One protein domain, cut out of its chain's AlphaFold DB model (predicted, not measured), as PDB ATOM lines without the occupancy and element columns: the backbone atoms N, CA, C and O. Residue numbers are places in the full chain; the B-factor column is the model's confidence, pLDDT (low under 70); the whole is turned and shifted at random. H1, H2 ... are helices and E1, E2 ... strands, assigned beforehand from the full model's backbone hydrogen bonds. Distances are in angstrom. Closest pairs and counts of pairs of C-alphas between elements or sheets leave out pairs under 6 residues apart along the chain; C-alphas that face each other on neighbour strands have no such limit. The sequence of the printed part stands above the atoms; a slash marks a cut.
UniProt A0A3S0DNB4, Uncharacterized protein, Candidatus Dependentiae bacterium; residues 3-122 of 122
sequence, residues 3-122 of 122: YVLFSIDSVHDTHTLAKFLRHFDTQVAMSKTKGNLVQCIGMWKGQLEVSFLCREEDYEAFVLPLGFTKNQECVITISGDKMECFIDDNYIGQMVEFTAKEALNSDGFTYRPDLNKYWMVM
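AT A GLANCE: This is residues 3 to 122 of the 122 residues of an uncharacterized protein of Candidatus Dependentiae bacterium (UniProt A0A3S0DNB4). The model is a closed barrel of eight strands with helices outside it at opposite ends of its long direction. At one end H2 packs on the outside of the barrel over E1, while the long helix H1 is set off from the strands, near H2; at the other end the small helix H3 packs over E8. Round the ring run E1, E3, E2, E7, E8, E6, E5, E4 and back to E1, with antiparallel neighbours throughout. The printed part has 120 residues with three named helices and eight named strands, in the order E1 H1 E2 E3 H2 E4 E5 E6 H3 E7 E8, of the mixed class. It is compact, with a radius of gyration of the C-alphas of 13.9 A and spans of 39 by 31 by 27 A.

HOW THE PARTS SIT: Begin at E1, residues 3 to 6; on one side of it lies E3, residues 47 to 55, and on the other side E4, residues 75 to 79. Look at N 6 and O 52, 3.0 A apart, for E1 and E3, and at N 5 and O 76, 2.8 A, for E4 and E1. E3 bends by 53 degrees at residue 50; it forms a hairpin with E2, residues 38 to 44, where N 42 and O 49 are 2.8 A apart. On the other side of E2 lies E7, residues 108 to 112, at 163 degrees between directions, with N 41 and O 111 3.0 A apart. E7 forms a hairpin with E8, residues 117 to 121, where N 110 and O 119 are 2.8 A apart. Next in the ring is E6, residues 90 to 98, whose pairing is staggered: its residues 95 to 98 pair with E8, with N 96 and O 120 2.9 A apart, and its residues 90 to 94 pair with E5, residues 84 to 87, with N 85 and O 93 2.8 A apart. E4, E5 and E6 form a meander, each strand the antiparallel neighbour of the one before, and N 77 and O 86 are 2.9 A apart between E4 and E5. Outside the barrel, H2, residues 56 to 62, is on it at a height over the sheet of 9.8 A, over E1 and, only just, over E3, with 3 of its C-alphas on E3. The closest C-alphas of E1 and H2 are those of Tyr 3 and Glu 56, 4.8 A apart. H1, residues 14 to 29, is not on the barrel; it is close to H2 but not clearly touching, about perpendicular at 74 degrees, with the closest C-alphas, those of Phe 24 and Phe 62, 7.2 A apart. H3, residues 100 to 103, is on the barrel, outside it, at a height of 8.2 A, and lies only just over E8, with 3 of its C-alphas there; the closest C-alphas of the two are those of Ala 100 and Tyr 118, 6.2 A apart. H1 and H3 are apart. In H1 and H2 every O i to N i+4 pair is within hydrogen-bond range; H3 is too short for such a pair, and its single O i to N i+3 pair is not within range.

IN THESE COORDINATES: Find C-alpha 3 at (0.318, 105.958, 82.694), where E1 begins. H1 runs from C-alpha 14 at (-2.391, 127.340, 95.836) over 21.8 A to C-alpha 29. E2 measures 17.9 A, E3 24.4 A and E6 23.0 A from first to last C-alpha. E4, E7 and E8 measure 13.2, 13.6 and 13.8 A, and E8 ends at C-alpha 121, (-11.976, 101.387, 88.211).

THE WHOLE: The two C-alphas farthest apart are those of Met 30 and Asn 105, at 41.0 A. The printed part, residues 3 to 122, has no cut, and residue 122 is the chain's last. The link from H2 to E4, residues 63 to 74, is long. Mean pLDDT of the printed part is 93.8, and no printed residue is under 70.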
ATOM      1  N   TYR A   3       0.657 104.644  82.165       96.06
ATOM      2  CA  TYR A   3       0.318 105.958  82.694       96.06
ATOM      3  C   TYR A   3       0.157 105.891  84.203       96.06
ATOM      4  O   TYR A   3      -0.180 104.842  84.740       96.06
ATOM      5  N   VAL A   4       0.351 107.020  84.871       96.94
ATOM      6  CA  VAL A   4       0.123 107.152  86.309       96.94
ATOM      7  C   VAL A   4      -0.902 108.251  86.534       96.94
ATOM      8  O   VAL A   4      -0.759 109.361  86.012       96.94
ATOM      9  N   LEU A   5      -1.945 107.911  87.282       96.88
ATOM     10  CA  LEU A   5      -3.009 108.795  87.734       96.88
ATOM     11  C   LEU A   5      -2.825 109.050  89.233       96.88
ATOM     12  O   LEU A   5      -2.782 108.110  90.025       96.88
ATOM     13  N   PHE A   6      -2.710 110.314  89.622       96.56
ATOM     14  CA  PHE A   6      -2.386 110.695  90.997       96.56
ATOM     15  C   PHE A   6      -2.913 112.087  91.346       96.56
ATOM     16  O   PHE A   6      -3.161 112.910  90.467       96.56
ATOM     17  N   SER A   7      -3.037 112.368  92.638       96.50
ATOM     18  CA  SER A   7      -3.133 113.724  93.191       96.50
ATOM     19  C   SER A   7      -1.801 114.094  93.856       96.50
ATOM     20  O   SER A   7      -0.903 113.258  93.960       96.50
ATOM     21  N   ILE A   8      -1.628 115.348  94.266       96.44
ATOM     22  CA  ILE A   8      -0.431 115.792  94.999       96.44
ATOM     23  C   ILE A   8      -0.784 116.143  96.441       96.44
ATOM     24  O   ILE A   8      -1.902 116.552  96.761       96.44
ATOM     25  N   ASP A   9       0.211 116.051  97.313       94.06
ATOM     26  CA  ASP A   9       0.086 116.457  98.705       94.06
ATOM     27  C   ASP A   9      -0.385 117.910  98.794       94.06
ATOM     28  O   ASP A   9       0.200 118.805  98.188       94.06
ATOM     29  N   SER A  10      -1.444 118.147  99.572       92.94
ATOM     30  CA  SER A  10      -2.039 119.478  99.755       92.94
ATOM     31  C   SER A  10      -2.413 120.178  98.440       92.94
ATOM     32  O   SER A  10      -2.215 121.380  98.305       92.94
ATOM     33  N   VAL A  11      -2.984 119.459  97.464       93.94
ATOM     34  CA  VAL A  11      -3.331 120.019  96.139       93.94
ATOM     35  C   VAL A  11      -4.247 121.256  96.173       93.94
ATOM     36  O   VAL A  11      -4.236 122.071  95.254       93.94
ATOM     37  N   HIS A  12      -5.026 121.428  97.242       92.62
ATOM     38  CA  HIS A  12      -5.877 122.601  97.456       92.62
ATOM     39  C   HIS A  12      -5.089 123.853  97.885       92.62
ATOM     40  O   HIS A  12      -5.596 124.970  97.766       92.62
ATOM     41  N   ASP A  13      -3.856 123.693  98.375       95.50
ATOM     42  CA  ASP A  13      -2.961 124.807  98.649       95.50
ATOM     43  C   ASP A  13      -2.419 125.383  97.333       95.50
ATOM     44  O   ASP A  13      -1.702 124.734  96.566       95.50
ATOM     45  N   THR A  14      -2.749 126.650  97.082       95.50
ATOM     46  CA  THR A  14      -2.391 127.340  95.836       95.50
ATOM     47  C   THR A  14      -0.879 127.397  95.628       95.50
ATOM     48  O   THR A  14      -0.417 127.294  94.492       95.50
ATOM     49  N   HIS A  15      -0.093 127.545  96.700       95.62
ATOM     50  CA  HIS A  15       1.363 127.606  96.585       95.62
ATOM     51  C   HIS A  15       1.944 126.262  96.130       95.62
ATOM     52  O   HIS A  15       2.760 126.220  95.205       95.62
ATOM     53  N   THR A  16       1.490 125.169  96.737       94.94
ATOM     54  CA  THR A  16       1.915 123.804  96.417       94.94
ATOM     55  C   THR A  16       1.519 123.415  94.997       94.94
ATOM     56  O   THR A  16       2.377 122.974  94.223       94.94
ATOM     57  N   LEU A  17       0.271 123.684  94.606       95.94
ATOM     58  CA  LEU A  17      -0.202 123.463  93.241       95.94
ATOM     59  C   LEU A  17       0.612 124.269  92.221       95.94
ATOM     60  O   LEU A  17       1.097 123.712  91.236       95.94
ATOM     61  N   ALA A  18       0.831 125.563  92.465       96.50
ATOM     62  CA  ALA A  18       1.611 126.409  91.563       96.50
ATOM     63  C   ALA A  18       3.069 125.940  91.440       96.50
ATOM     64  O   ALA A  18       3.637 125.963  90.346       96.50
ATOM     65  N   LYS A  19       3.680 125.488  92.543       96.56
ATOM     66  CA  LYS A  19       5.040 124.935  92.554       96.56
ATOM     67  C   LYS A  19       5.132 123.671  91.701       96.56
ATOM     68  O   LYS A  19       6.066 123.556  90.908       96.56
ATOM     69  N   PHE A  20       4.174 122.756  91.843       97.31
ATOM     70  CA  PHE A  20       4.113 121.534  91.046       97.31
ATOM     71  C   PHE A  20       3.919 121.836  89.555       97.31
ATOM     72  O   PHE A  20       4.725 121.397  88.735       97.31
ATOM     73  N   LEU A  21       2.916 122.651  89.211       96.62
ATOM     74  CA  LEU A  21       2.626 123.007  87.820       96.62
ATOM     75  C   LEU A  21       3.820 123.693  87.156       96.62
ATOM     76  O   LEU A  21       4.211 123.311  86.058       96.62
ATOM     77  N   ARG A  22       4.457 124.650  87.841       96.88
ATOM     78  CA  ARG A  22       5.648 125.335  87.323       96.88
ATOM     79  C   ARG A  22       6.830 124.389  87.137       96.88
ATOM     80  O   ARG A  22       7.572 124.525  86.165       96.88
ATOM     81  N   HIS A  23       7.033 123.457  88.067       96.12
ATOM     82  CA  HIS A  23       8.080 122.445  87.945       96.12
ATOM     83  C   HIS A  23       7.860 121.573  86.706       96.12
ATOM     84  O   HIS A  23       8.777 121.441  85.896       96.12
ATOM     85  N   PHE A  24       6.652 121.034  86.530       96.06
ATOM     86  CA  PHE A  24       6.347 120.157  85.401       96.06
ATOM     87  C   PHE A  24       6.413 120.910  84.066       96.06
ATOM     88  O   PHE A  24       7.064 120.445  83.132       96.06
ATOM     89  N   ASP A  25       5.829 122.110  83.999       96.25
ATOM     90  CA  ASP A  25       5.897 123.003  82.833       96.25
ATOM     91  C   ASP A  25       7.347 123.303  82.421       96.25
ATOM     92  O   ASP A  25       7.696 123.234  81.245       96.25
ATOM     93  N   THR A  26       8.242 123.510  83.394       96.56
ATOM     94  CA  THR A  26       9.675 123.685  83.115       96.56
ATOM     95  C   THR A  26      10.278 122.448  82.435       96.56
ATOM     96  O   THR A  26      11.069 122.596  81.505       96.56
ATOM     97  N   GLN A  27       9.915 121.226  82.844       96.50
ATOM     98  CA  GLN A  27      10.432 120.008  82.197       96.50
ATOM     99  C   GLN A  27       9.910 119.856  80.763       96.50
ATOM    100  O   GLN A  27      10.676 119.475  79.872       96.50
ATOM    101  N   VAL A  28       8.641 120.205  80.532       94.62
ATOM    102  CA  VAL A  28       8.029 120.233  79.194       94.62
ATOM    103  C   VAL A  28       8.744 121.255  78.306       94.62
ATOM    104  O   VAL A  28       9.183 120.914  77.210       94.62
ATOM    105  N   ALA A  29       8.952 122.482  78.794       95.44
ATOM    106  CA  ALA A  29       9.649 123.541  78.060       95.44
ATOM    107  C   ALA A  29      11.102 123.167  77.714       95.44
ATOM    108  O   ALA A  29      11.616 123.540  76.660       95.44
ATOM    109  N   MET A  30      11.759 122.382  78.572       95.94
ATOM    110  CA  MET A  30      13.094 121.831  78.319       95.94
ATOM    111  C   MET A  30      13.096 120.596  77.401       95.94
ATOM    112  O   MET A  30      14.164 120.029  77.176       95.94
ATOM    113  N   SER A  31      11.938 120.162  76.887       94.56
ATOM    114  CA  SER A  31      11.781 118.942  76.076       94.56
ATOM    115  C   SER A  31      12.307 117.678  76.770       94.56
ATOM    116  O   SER A  31      12.855 116.784  76.126       94.56
ATOM    117  N   LYS A  32      12.183 117.617  78.102       94.44
ATOM    118  CA  LYS A  32      12.629 116.469  78.906       94.44
ATOM    119  C   LYS A  32      11.539 115.429  79.124       94.44
ATOM    120  O   LYS A  32      11.865 114.280  79.406       94.44
ATOM    121  N   THR A  33      10.274 115.829  79.022       93.94
ATOM    122  CA  THR A  33       9.141 114.919  79.182       93.94
ATOM    123  C   THR A  33       8.892 114.138  77.896       93.94
ATOM    124  O   THR A  33       9.100 114.638  76.788       93.94
ATOM    125  N   LYS A  34       8.436 112.894  78.033       90.69
ATOM    126  CA  LYS A  34       8.027 112.055  76.897       90.69
ATOM    127  C   LYS A  34       6.553 112.236  76.550       90.69
ATOM    128  O   LYS A  34       6.136 111.897  75.439       90.69
ATOM    129  N   GLY A  35       5.759 112.731  77.492       88.19
ATOM    130  CA  GLY A  35       4.358 113.077  77.309       88.19
ATOM    131  C   GLY A  35       3.997 114.437  77.899       88.19
ATOM    132  O   GLY A  35       4.848 115.222  78.320       88.19
ATOM    133  N   ASN A  36       2.689 114.688  77.915       89.94
ATOM    134  CA  ASN A  36       2.086 115.857  78.542       89.94
ATOM    135  C   ASN A  36       1.487 115.468  79.896       89.94
ATOM    136  O   ASN A  36       1.049 114.330  80.083       89.94
ATOM    137  N   LEU A  37       1.416 116.439  80.803       95.12
ATOM    138  CA  LEU A  37       0.596 116.347  82.005       95.12
ATOM    139  C   LEU A  37      -0.846 116.706  81.647       95.12
ATOM    140  O   LEU A  37      -1.100 117.784  81.108       95.12
ATOM    141  N   VAL A  38      -1.788 115.826  81.963       95.94
ATOM    142  CA  VAL A  38      -3.219 116.093  81.810       95.94
ATOM    143  C   VAL A  38      -3.804 116.362  83.186       95.94
ATOM    144  O   VAL A  38      -3.795 115.487  84.050       95.94
ATOM    145  N   GLN A  39      -4.322 117.570  83.394       96.38
ATOM    146  CA  GLN A  39      -5.061 117.903  84.605       96.38
ATOM    147  C   GLN A  39      -6.472 117.311  84.530       96.38
ATOM    148  O   GLN A  39      -7.196 117.500  83.551       96.38
ATOM    149  N   CYS A  40      -6.848 116.598  85.579       96.56
ATOM    150  CA  CYS A  40      -8.094 115.867  85.717       96.56
ATOM    151  C   CYS A  40      -8.848 116.339  86.970       96.56
ATOM    152  O   CYS A  40      -8.314 117.063  87.816       96.56
ATOM    153  N   ILE A  41     -10.110 115.930  87.081       95.44
ATOM    154  CA  ILE A  41     -10.890 116.075  88.314       95.44
ATOM    155  C   ILE A  41     -11.100 114.672  88.870       95.44
ATOM    156  O   ILE A  41     -11.753 113.847  88.229       95.44
ATOM    157  N   GLY A  42     -10.513 114.399  90.028       92.31
ATOM    158  CA  GLY A  42     -10.615 113.127  90.724       92.31
ATOM    159  C   GLY A  42     -11.686 113.157  91.807       92.31
ATOM    160  O   GLY A  42     -12.000 114.206  92.372       92.31
ATOM    161  N   MET A  43     -12.222 111.984  92.110       92.50
ATOM    162  CA  MET A  43     -12.917 111.704  93.353       92.50
ATOM    163  C   MET A  43     -12.319 110.444  93.967       92.50
ATOM    164  O   MET A  43     -12.132 109.450  93.264       92.50
ATOM    165  N   TRP A  44     -12.064 110.474  95.269       88.56
ATOM    166  CA  TRP A  44     -11.622 109.311  96.030       88.56
ATOM    167  C   TRP A  44     -12.319 109.271  97.385       88.56
ATOM    168  O   TRP A  44     -12.314 110.260  98.118       88.56
ATOM    169  N   LYS A  45     -12.953 108.139  97.718       89.50
ATOM    170  CA  LYS A  45     -13.764 107.968  98.938       89.50
ATOM    171  C   LYS A  45     -14.781 109.114  99.127       89.50
ATOM    172  O   LYS A  45     -14.960 109.624 100.232       89.50
ATOM    173  N   GLY A  46     -15.391 109.563  98.026       88.62
ATOM    174  CA  GLY A  46     -16.355 110.670  98.002       88.62
ATOM    175  C   GLY A  46     -15.760 112.084  98.117       88.62
ATOM    176  O   GLY A  46     -16.512 113.058  98.127       88.62
ATOM    177  N   GLN A  47     -14.434 112.236  98.192       89.75
ATOM    178  CA  GLN A  47     -13.768 113.541  98.239       89.75
ATOM    179  C   GLN A  47     -13.304 113.964  96.850       89.75
ATOM    180  O   GLN A  47     -12.565 113.236  96.195       89.75
ATOM    181  N   LEU A  48     -13.740 115.146  96.408       92.12
ATOM    182  CA  LEU A  48     -13.292 115.742  95.151       92.12
ATOM    183  C   LEU A  48     -11.920 116.384  95.311       92.12
ATOM    184  O   LEU A  48     -11.696 117.171  96.232       92.12
ATOM    185  N   GLU A  49     -11.048 116.130  94.347       92.31
ATOM    186  CA  GLU A  49      -9.724 116.728  94.286       92.31
ATOM    187  C   GLU A  49      -9.261 116.953  92.845       92.31
ATOM    188  O   GLU A  49      -9.811 116.418  91.881       92.31
ATOM    189  N   VAL A  50      -8.236 117.785  92.690       95.12
ATOM    190  CA  VAL A  50      -7.537 117.900  91.410       95.12
ATOM    191  C   VAL A  50      -6.607 116.704  91.290       95.12
ATOM    192  O   VAL A  50      -5.783 116.478  92.169       95.12
ATOM    193  N   SER A  51      -6.711 115.979  90.185       95.56
ATOM    194  CA  SER A  51      -5.816 114.870  89.868       95.56
ATOM    195  C   SER A  51      -5.060 115.141  88.572       95.56
ATOM    196  O   SER A  51      -5.343 116.086  87.833       95.56
ATOM    197  N   PHE A  52      -4.057 114.323  88.298       97.38
ATOM    198  CA  PHE A  52      -3.168 114.455  87.160       97.38
ATOM    199  C   PHE A  52      -2.907 113.092  86.541       97.38
ATOM    200  O   PHE A  52      -2.797 112.091  87.243       97.38
ATOM    201  N   LEU A  53      -2.769 113.077  85.221       96.62
ATOM    202  CA  LEU A  53      -2.380 111.910  84.447       96.62
ATOM    203  C   LEU A  53      -1.122 112.252  83.646       96.62
ATOM    204  O   LEU A  53      -1.107 113.228  82.891       96.62
ATOM    205  N   CYS A  54      -0.077 111.447  83.778       96.44
ATOM    206  CA  CYS A  54       1.106 111.521  82.920       96.44
ATOM    207  C   CYS A  54       1.638 110.118  82.603       96.44
ATOM    208  O   CYS A  54       1.091 109.114  83.061       96.44
ATOM    209  N   ARG A  55       2.675 110.032  81.765       96.06
ATOM    210  CA  ARG A  55       3.359 108.759  81.508       96.06
ATOM    211  C   ARG A  55       4.108 108.314  82.760       96.06
ATOM    212  O   ARG A  55       4.684 109.152  83.448       96.06
ATOM    213  N   GLU A  56       4.160 107.006  82.991       95.81
ATOM    214  CA  GLU A  56       4.885 106.413  84.128       95.81
ATOM    215  C   GLU A  56       6.344 106.887  84.193       95.81
ATOM    216  O   GLU A  56       6.798 107.371  85.223       95.81
ATOM    217  N   GLU A  57       7.034 106.910  83.055       95.44
ATOM    218  CA  GLU A  57       8.426 107.368  82.982       95.44
ATOM    219  C   GLU A  57       8.605 108.848  83.384       95.44
ATOM    220  O   GLU A  57       9.610 109.216  83.990       95.44
ATOM    221  N   ASP A  58       7.629 109.711  83.068       96.50
ATOM    222  CA  ASP A  58       7.658 111.125  83.466       96.50
ATOM    223  C   ASP A  58       7.327 111.280  84.962       96.50
ATOM    224  O   ASP A  58       7.883 112.147  85.642       96.50
ATOM    225  N   TYR A  59       6.440 110.430  85.490       96.75
ATOM    226  CA  TYR A  59       6.119 110.372  86.915       96.75
ATOM    227  C   TYR A  59       7.348 109.980  87.748       96.75
ATOM    228  O   TYR A  59       7.733 110.709  88.667       96.75
ATOM    229  N   GLU A  60       8.013 108.884  87.383       95.56
ATOM    230  CA  GLU A  60       9.209 108.379  88.062       95.56
ATOM    231  C   GLU A  60      10.390 109.355  87.988       95.56
ATOM    232  O   GLU A  60      11.162 109.466  88.940       95.56
ATOM    233  N   ALA A  61      10.534 110.089  86.882       95.62
ATOM    234  CA  ALA A  61      11.636 111.029  86.699       95.62
ATOM    235  C   ALA A  61      11.406 112.382  87.388       95.62
ATOM    236  O   ALA A  61      12.349 112.975  87.920       95.62
ATOM    237  N   PHE A  62      10.175 112.908  87.356       95.81
ATOM    238  CA  PHE A  62       9.915 114.311  87.699       95.81
ATOM    239  C   PHE A  62       8.960 114.517  88.871       95.81
ATOM    240  O   PHE A  62       8.958 115.612  89.434       95.81
ATOM    241  N   VAL A  63       8.163 113.520  89.254       95.62
ATOM    242  CA  VAL A  63       7.157 113.654  90.319       95.62
ATOM    243  C   VAL A  63       7.609 112.922  91.579       95.62
ATOM    244  O   VAL A  63       7.771 113.550  92.631       95.62
ATOM    245  N   LEU A  64       7.876 111.621  91.454       94.38
ATOM    246  CA  LEU A  64       8.231 110.736  92.564       94.38
ATOM    247  C   LEU A  64       9.489 111.197  93.335       94.38
ATOM    248  O   LEU A  64       9.414 111.298  94.563       94.38
ATOM    249  N   PRO A  65      10.614 111.579  92.688       95.12
ATOM    250  CA  PRO A  65      11.849 111.922  93.402       95.12
ATOM    251  C   PRO A  65      11.746 113.210  94.225       95.12
ATOM    252  O   PRO A  65      12.522 113.423  95.155       95.12
ATOM    253  N   LEU A  66      10.799 114.086  93.878       93.75
ATOM    254  CA  LEU A  66      10.565 115.355  94.567       93.75
ATOM    255  C   LEU A  66       9.539 115.234  95.699       93.75
ATOM    256  O   LEU A  66       9.320 116.207  96.422       93.75
ATOM    257  N   GLY A  67       8.937 114.054  95.875       94.19
ATOM    258  CA  GLY A  67       8.035 113.762  96.984       94.19
ATOM    259  C   GLY A  67       6.690 114.480  96.904       94.19
ATOM    260  O   GLY A  67       6.087 114.717  97.945       94.19
ATOM    261  N   PHE A  68       6.211 114.827  95.703       94.25
ATOM    262  CA  PHE A  68       4.901 115.472  95.532       94.25
ATOM    263  C   PHE A  68       3.721 114.575  95.926       94.25
ATOM    264  O   PHE A  68       2.658 115.095  96.241       94.25
ATOM    265  N   THR A  69       3.901 113.253  95.914       95.38
ATOM    266  CA  THR A  69       2.859 112.267  96.237       95.38
ATOM    267  C   THR A  69       3.172 111.463  97.499       95.38
ATOM    268  O   THR A  69       2.718 110.333  97.641       95.38
ATOM    269  N   LYS A  70       4.012 111.987  98.401       93.50
ATOM    270  CA  LYS A  70       4.551 111.208  99.526       93.50
ATOM    271  C   LYS A  70       3.472 110.773 100.521       93.50
ATOM    272  O   LYS A  70       3.612 109.713 101.123       93.50
ATOM    273  N   ASN A  71       2.445 111.593 100.725       93.19
ATOM    274  CA  ASN A  71       1.358 111.322 101.666       93.19
ATOM    275  C   ASN A  71       0.050 110.951 100.952       93.19
ATOM    276  O   ASN A  71      -1.011 110.968 101.574       93.19
ATOM    277  N   GLN A  72       0.113 110.633  99.656       91.12
ATOM    278  CA  GLN A  72      -1.047 110.194  98.891       91.12
ATOM    279  C   GLN A  72      -1.327 108.721  99.161       91.12
ATOM    280  O   GLN A  72      -0.443 107.882  99.028       91.12
ATOM    281  N   GLU A  73      -2.576 108.410  99.504       88.25
ATOM    282  CA  GLU A  73      -3.034 107.023  99.669       88.25
ATOM    283  C   GLU A  73      -3.284 106.323  98.327       88.25
ATOM    284  O   GLU A  73      -3.378 105.101  98.282       88.25
ATOM    285  N   CYS A  74      -3.468 107.092  97.251       89.81
ATOM    286  CA  CYS A  74      -3.902 106.578  95.962       89.81
ATOM    287  C   CYS A  74      -3.023 107.139  94.843       89.81
ATOM    288  O   CYS A  74      -3.125 108.307  94.461       89.81
ATOM    289  N   VAL A  75      -2.152 106.280  94.320       95.88
ATOM    290  CA  VAL A  75      -1.398 106.494  93.084       95.88
ATOM    291  C   VAL A  75      -1.673 105.280  92.214       95.88
ATOM    292  O   VAL A  75      -1.297 104.165  92.569       95.88
ATOM    293  N   ILE A  76      -2.386 105.485  91.111       95.69
ATOM    294  CA  ILE A  76      -2.851 104.397  90.253       95.69
ATOM    295  C   ILE A  76      -1.944 104.303  89.034       95.69
ATOM    296  O   ILE A  76      -1.897 105.229  88.220       95.69
ATOM    297  N   THR A  77      -1.296 103.158  88.858       96.62
ATOM    298  CA  THR A  77      -0.607 102.813  87.612       96.62
ATOM    299  C   THR A  77      -1.586 102.135  86.663       96.62
ATOM    300  O   THR A  77      -2.262 101.179  87.036       96.62
ATOM    301  N   ILE A  78      -1.671 102.627  85.430       96.12
ATOM    302  CA  ILE A  78      -2.576 102.154  84.384       96.12
ATOM    303  C   ILE A  78      -1.745 101.548  83.253       96.12
ATOM    304  O   ILE A  78      -0.991 102.247  82.565       96.12
ATOM    305  N   SER A  79      -1.923 100.252  83.015       93.69
ATOM    306  CA  SER A  79      -1.359  99.540  81.868       93.69
ATOM    307  C   SER A  79      -2.100  99.948  80.598       93.69
ATOM    308  O   SER A  79      -3.259  99.589  80.410       93.69
ATOM    309  N   GLY A  80      -1.466 100.705  79.702       82.00
ATOM    310  CA  GLY A  80      -2.181 101.302  78.564       82.00
ATOM    311  C   GLY A  80      -2.712 100.320  77.516       82.00
ATOM    312  O   GLY A  80      -3.521 100.731  76.691       82.00
ATOM    313  N   ASP A  81      -2.300  99.051  77.535       82.62
ATOM    314  CA  ASP A  81      -2.763  98.067  76.544       82.62
ATOM    315  C   ASP A  81      -4.101  97.435  76.956       82.62
ATOM    316  O   ASP A  81      -4.954  97.162  76.114       82.62
ATOM    317  N   LYS A  82      -4.296  97.216  78.260       86.94
ATOM    318  CA  LYS A  82      -5.486  96.556  78.817       86.94
ATOM    319  C   LYS A  82      -6.291  97.433  79.772       86.94
ATOM    320  O   LYS A  82      -7.312  96.989  80.281       86.94
ATOM    321  N   MET A  83      -5.818  98.649  80.032       92.50
ATOM    322  CA  MET A  83      -6.341  99.553  81.054       92.50
ATOM    323  C   MET A  83      -6.371  98.933  82.458       92.50
ATOM    324  O   MET A  83      -7.183  99.329  83.284       92.50
ATOM    325  N   GLU A  84      -5.503  97.957  82.739       95.56
ATOM    326  CA  GLU A  84      -5.384  97.352  84.069       95.56
ATOM    327  C   GLU A  84      -4.796  98.377  85.045       95.56
ATOM    328  O   GLU A  84      -3.793  99.022  84.739       95.56
ATOM    329  N   CYS A  85      -5.429  98.521  86.204       95.69
ATOM    330  CA  CYS A  85      -5.094  99.489  87.235       95.69
ATOM    331  C   CYS A  85      -4.437  98.797  88.430       95.69
ATOM    332  O   CYS A  85      -4.916  97.758  88.895       95.69
ATOM    333  N   PHE A  86      -3.385  99.414  88.962       95.00
ATOM    334  CA  PHE A  86      -2.624  98.910  90.100       95.00
ATOM    335  C   PHE A  86      -2.380 100.009  91.137       95.00
ATOM    336  O   PHE A  86      -2.134 101.153  90.760       95.00
ATOM    337  N   ILE A  87      -2.410  99.653  92.423       93.69
ATOM    338  CA  ILE A  87      -1.929 100.481  93.544       93.69
ATOM    339  C   ILE A  87      -0.918  99.641  94.322       93.69
ATOM    340  O   ILE A  87      -1.256  98.544  94.766       93.69
ATOM    341  N   ASP A  88       0.311 100.138  94.484       90.19
ATOM    342  CA  ASP A  88       1.405  99.419  95.157       90.19
ATOM    343  C   ASP A  88       1.547  97.962  94.663       90.19
ATOM    344  O   ASP A  88       1.546  97.019  95.451       90.19
ATOM    345  N   ASP A  89       1.567  97.775  93.337       89.56
ATOM    346  CA  ASP A  89       1.592  96.480  92.629       89.56
ATOM    347  C   ASP A  89       0.362  95.569  92.820       89.56
ATOM    348  O   ASP A  89       0.277  94.488  92.229       89.56
ATOM    349  N   ASN A  90      -0.646  95.998  93.582       93.56
ATOM    350  CA  ASN A  90      -1.899  95.265  93.735       93.56
ATOM    351  C   ASN A  90      -2.862  95.630  92.609       93.56
ATOM    352  O   ASN A  90      -3.216  96.796  92.443       93.56
ATOM    353  N   TYR A  91      -3.324  94.629  91.861       94.50
ATOM    354  CA  TYR A  91      -4.362  94.812  90.851       94.50
ATOM    355  C   TYR A  91      -5.682  95.235  91.507       94.50
ATOM    356  O   TYR A  91      -6.194  94.526  92.376       94.50
ATOM    357  N   ILE A  92      -6.238  96.366  91.071       94.25
ATOM    358  CA  ILE A  92      -7.480  96.936  91.618       94.25
ATOM    359  C   ILE A  92      -8.653  96.915  90.635       94.25
ATOM    360  O   ILE A  92      -9.761  97.264  91.029       94.25
ATOM    361  N   GLY A  93      -8.430  96.513  89.382       94.56
ATOM    362  CA  GLY A  93      -9.473  96.471  88.359       94.56
ATOM    363  C   GLY A  93      -9.021  97.037  87.020       94.56
ATOM    364  O   GLY A  93      -7.826  97.208  86.774       94.56
ATOM    365  N   GLN A  94      -9.977  97.353  86.153       95.12
ATOM    366  CA  GLN A  94      -9.724  98.016  84.871       95.12
ATOM    367  C   GLN A  94     -10.333  99.414  84.833       95.12
ATOM    368  O   GLN A  94     -11.418  99.643  85.362       95.12
ATOM    369  N   MET A  95      -9.649 100.347  84.172       94.56
ATOM    370  CA  MET A  95     -10.178 101.679  83.905       94.56
ATOM    371  C   MET A  95     -11.210 101.605  82.775       94.56
ATOM    372  O   MET A  95     -10.872 101.313  81.625       94.56
ATOM    373  N   VAL A  96     -12.465 101.902  83.100       94.56
ATOM    374  CA  VAL A  96     -13.599 101.837  82.172       94.56
ATOM    375  C   VAL A  96     -14.267 103.208  82.076       94.56
ATOM    376  O   VAL A  96     -14.323 103.958  83.049       94.56
ATOM    377  N   GLU A  97     -14.737 103.561  80.880       94.69
ATOM    378  CA  GLU A  97     -15.472 104.801  80.623       94.69
ATOM    379  C   GLU A  97     -16.922 104.695  81.112       94.69
ATOM    380  O   GLU A  97     -17.584 103.681  80.893       94.69
ATOM    381  N   PHE A  98     -17.436 105.770  81.711       93.31
ATOM    382  CA  PHE A  98     -18.802 105.846  82.227       93.31
ATOM    383  C   PHE A  98     -19.484 107.170  81.898       93.31
ATOM    384  O   PHE A  98     -18.853 108.164  81.519       93.31
ATOM    385  N   THR A  99     -20.802 107.205  82.089       93.44
ATOM    386  CA  THR A  99     -21.559 108.455  82.017       93.44
ATOM    387  C   THR A  99     -21.329 109.312  83.262       93.44
ATOM    388  O   THR A  99     -21.059 108.808  84.354       93.44
ATOM    389  N   ALA A 100     -21.526 110.628  83.132       91.56
ATOM    390  CA  ALA A 100     -21.449 111.551  84.268       91.56
ATOM    391  C   ALA A 100     -22.395 111.146  85.414       91.56
ATOM    392  O   ALA A 100     -22.038 111.251  86.582       91.56
ATOM    393  N   LYS A 101     -23.597 110.650  85.089       91.88
ATOM    394  CA  LYS A 101     -24.583 110.227  86.091       91.88
ATOM    395  C   LYS A 101     -24.089 109.032  86.907       91.88
ATOM    396  O   LYS A 101     -24.324 109.000  88.106       91.88
ATOM    397  N   GLU A 102     -23.450 108.055  86.275       91.38
ATOM    398  CA  GLU A 102     -22.912 106.881  86.976       91.38
ATOM    399  C   GLU A 102     -21.708 107.272  87.833       91.38
ATOM    400  O   GLU A 102     -21.683 106.964  89.021       91.38
ATOM    401  N   ALA A 103     -20.775 108.040  87.264       88.25
ATOM    402  CA  ALA A 103     -19.568 108.475  87.959       88.25
ATOM    403  C   ALA A 103     -19.868 109.319  89.205       88.25
ATOM    404  O   ALA A 103     -19.303 109.075  90.268       88.25
ATOM    405  N   LEU A 104     -20.810 110.263  89.113       88.56
ATOM    406  CA  LEU A 104     -21.193 111.127  90.236       88.56
ATOM    407  C   LEU A 104     -21.940 110.393  91.364       88.56
ATOM    408  O   LEU A 104     -22.113 110.970  92.433       88.56
ATOM    409  N   ASN A 105     -22.395 109.155  91.138       90.19
ATOM    410  CA  ASN A 105     -22.991 108.300  92.171       90.19
ATOM    411  C   ASN A 105     -22.000 107.258  92.723       90.19
ATOM    412  O   ASN A 105     -22.407 106.388  93.492       90.19
ATOM    413  N   SER A 106     -20.732 107.313  92.315       88.38
ATOM    414  CA  SER A 106     -19.671 106.431  92.802       88.38
ATOM    415  C   SER A 106     -18.844 107.096  93.903       88.38
ATOM    416  O   SER A 106     -18.805 108.321  94.008       88.38
ATOM    417  N   ASP A 107     -18.116 106.284  94.670       87.12
ATOM    418  CA  ASP A 107     -17.146 106.776  95.653       87.12
ATOM    419  C   ASP A 107     -15.790 107.144  95.025       87.12
ATOM    420  O   ASP A 107     -14.917 107.672  95.722       87.12
ATOM    421  N   GLY A 108     -15.588 106.891  93.725       91.50
ATOM    422  CA  GLY A 108     -14.341 107.233  93.055       91.50
ATOM    423  C   GLY A 108     -14.418 107.255  91.532       91.50
ATOM    424  O   GLY A 108     -14.796 106.274  90.895       91.50
ATOM    425  N   PHE A 109     -13.996 108.374  90.944       94.50
ATOM    426  CA  PHE A 109     -13.934 108.562  89.496       94.50
ATOM    427  C   PHE A 109     -12.780 109.482  89.101       94.50
ATOM    428  O   PHE A 109     -12.221 110.213  89.915       94.50
ATOM    429  N   THR A 110     -12.450 109.494  87.814       96.06
ATOM    430  CA  THR A 110     -11.594 110.507  87.197       96.06
ATOM    431  C   THR A 110     -12.278 111.079  85.971       96.06
ATOM    432  O   THR A 110     -12.569 110.376  85.005       96.06
ATOM    433  N   TYR A 111     -12.531 112.379  85.995       96.62
ATOM    434  CA  TYR A 111     -13.008 113.130  84.849       96.62
ATOM    435  C   TYR A 111     -11.827 113.738  84.096       96.62
ATOM    436  O   TYR A 111     -10.989 114.426  84.687       96.62
ATOM    437  N   ARG A 112     -11.791 113.496  82.784       95.75
ATOM    438  CA  ARG A 112     -10.817 114.039  81.835       95.75
ATOM    439  C   ARG A 112     -11.458 115.162  81.016       95.75
ATOM    440  O   ARG A 112     -12.170 114.859  80.052       95.75
ATOM    441  N   PRO A 113     -11.223 116.443  81.365       94.00
ATOM    442  CA  PRO A 113     -11.859 117.574  80.692       94.00
ATOM    443  C   PRO A 113     -11.491 117.679  79.212       94.00
ATOM    444  O   PRO A 113     -12.305 118.113  78.405       94.00
ATOM    445  N   ASP A 114     -10.283 117.248  78.850       93.69
ATOM    446  CA  ASP A 114      -9.779 117.261  77.478       93.69
ATOM    447  C   ASP A 114     -10.520 116.282  76.554       93.69
ATOM    448  O   ASP A 114     -10.631 116.528  75.354       93.69
ATOM    449  N   LEU A 115     -11.060 115.195  77.113       94.25
ATOM    450  CA  LEU A 115     -11.868 114.210  76.390       94.25
ATOM    451  C   LEU A 115     -13.374 114.361  76.637       94.25
ATOM    452  O   LEU A 115     -14.157 113.718  75.941       94.25
ATOM    453  N   ASN A 116     -13.773 115.168  77.626       94.88
ATOM    454  CA  ASN A 116     -15.136 115.237  78.156       94.88
ATOM    455  C   ASN A 116     -15.680 113.846  78.557       94.88
ATOM    456  O   ASN A 116     -16.784 113.458  78.175       94.88
ATOM    457  N   LYS A 117     -14.869 113.071  79.292       96.19
ATOM    458  CA  LYS A 117     -15.170 111.676  79.666       96.19
ATOM    459  C   LYS A 117     -14.893 111.392  81.135       96.19
ATOM    460  O   LYS A 117     -13.931 111.916  81.698       96.19
ATOM    461  N   TYR A 118     -15.713 110.523  81.720       96.12
ATOM    462  CA  TYR A 118     -15.539 109.999  83.072       96.12
ATOM    463  C   TYR A 118     -15.002 108.576  83.015       96.12
ATOM    464  O   TYR A 118     -15.410 107.788  82.164       96.12
ATOM    465  N   TRP A 119     -14.109 108.262  83.942       95.62
ATOM    466  CA  TRP A 119     -13.455 106.970  84.066       95.62
ATOM    467  C   TRP A 119     -13.569 106.469  85.503       95.62
ATOM    468  O   TRP A 119     -13.459 107.266  86.437       95.62
ATOM    469  N   MET A 120     -13.785 105.170  85.682       93.81
ATOM    470  CA  MET A 120     -13.815 104.507  86.990       93.81
ATOM    471  C   MET A 120     -13.067 103.178  86.925       93.81
ATOM    472  O   MET A 120     -12.957 102.582  85.852       93.81
ATOM    473  N   VAL A 121     -12.574 102.719  88.074       92.44
ATOM    474  CA  VAL A 121     -11.976 101.387  88.211       92.44
ATOM    475  C   VAL A 121     -13.074 100.377  88.561       92.44
ATOM    476  O   VAL A 121     -13.862 100.639  89.469       92.44
ATOM    477  N   MET A 122     -13.118  99.253  87.837       87.56
ATOM    478  CA  MET A 122     -14.092  98.157  87.993       87.56
ATOM    479  C   MET A 122     -13.426  96.795  88.150       87.56
ATOM    480  O   MET A 122     -12.377  96.580  87.496       87.56
TER     481      MET A 122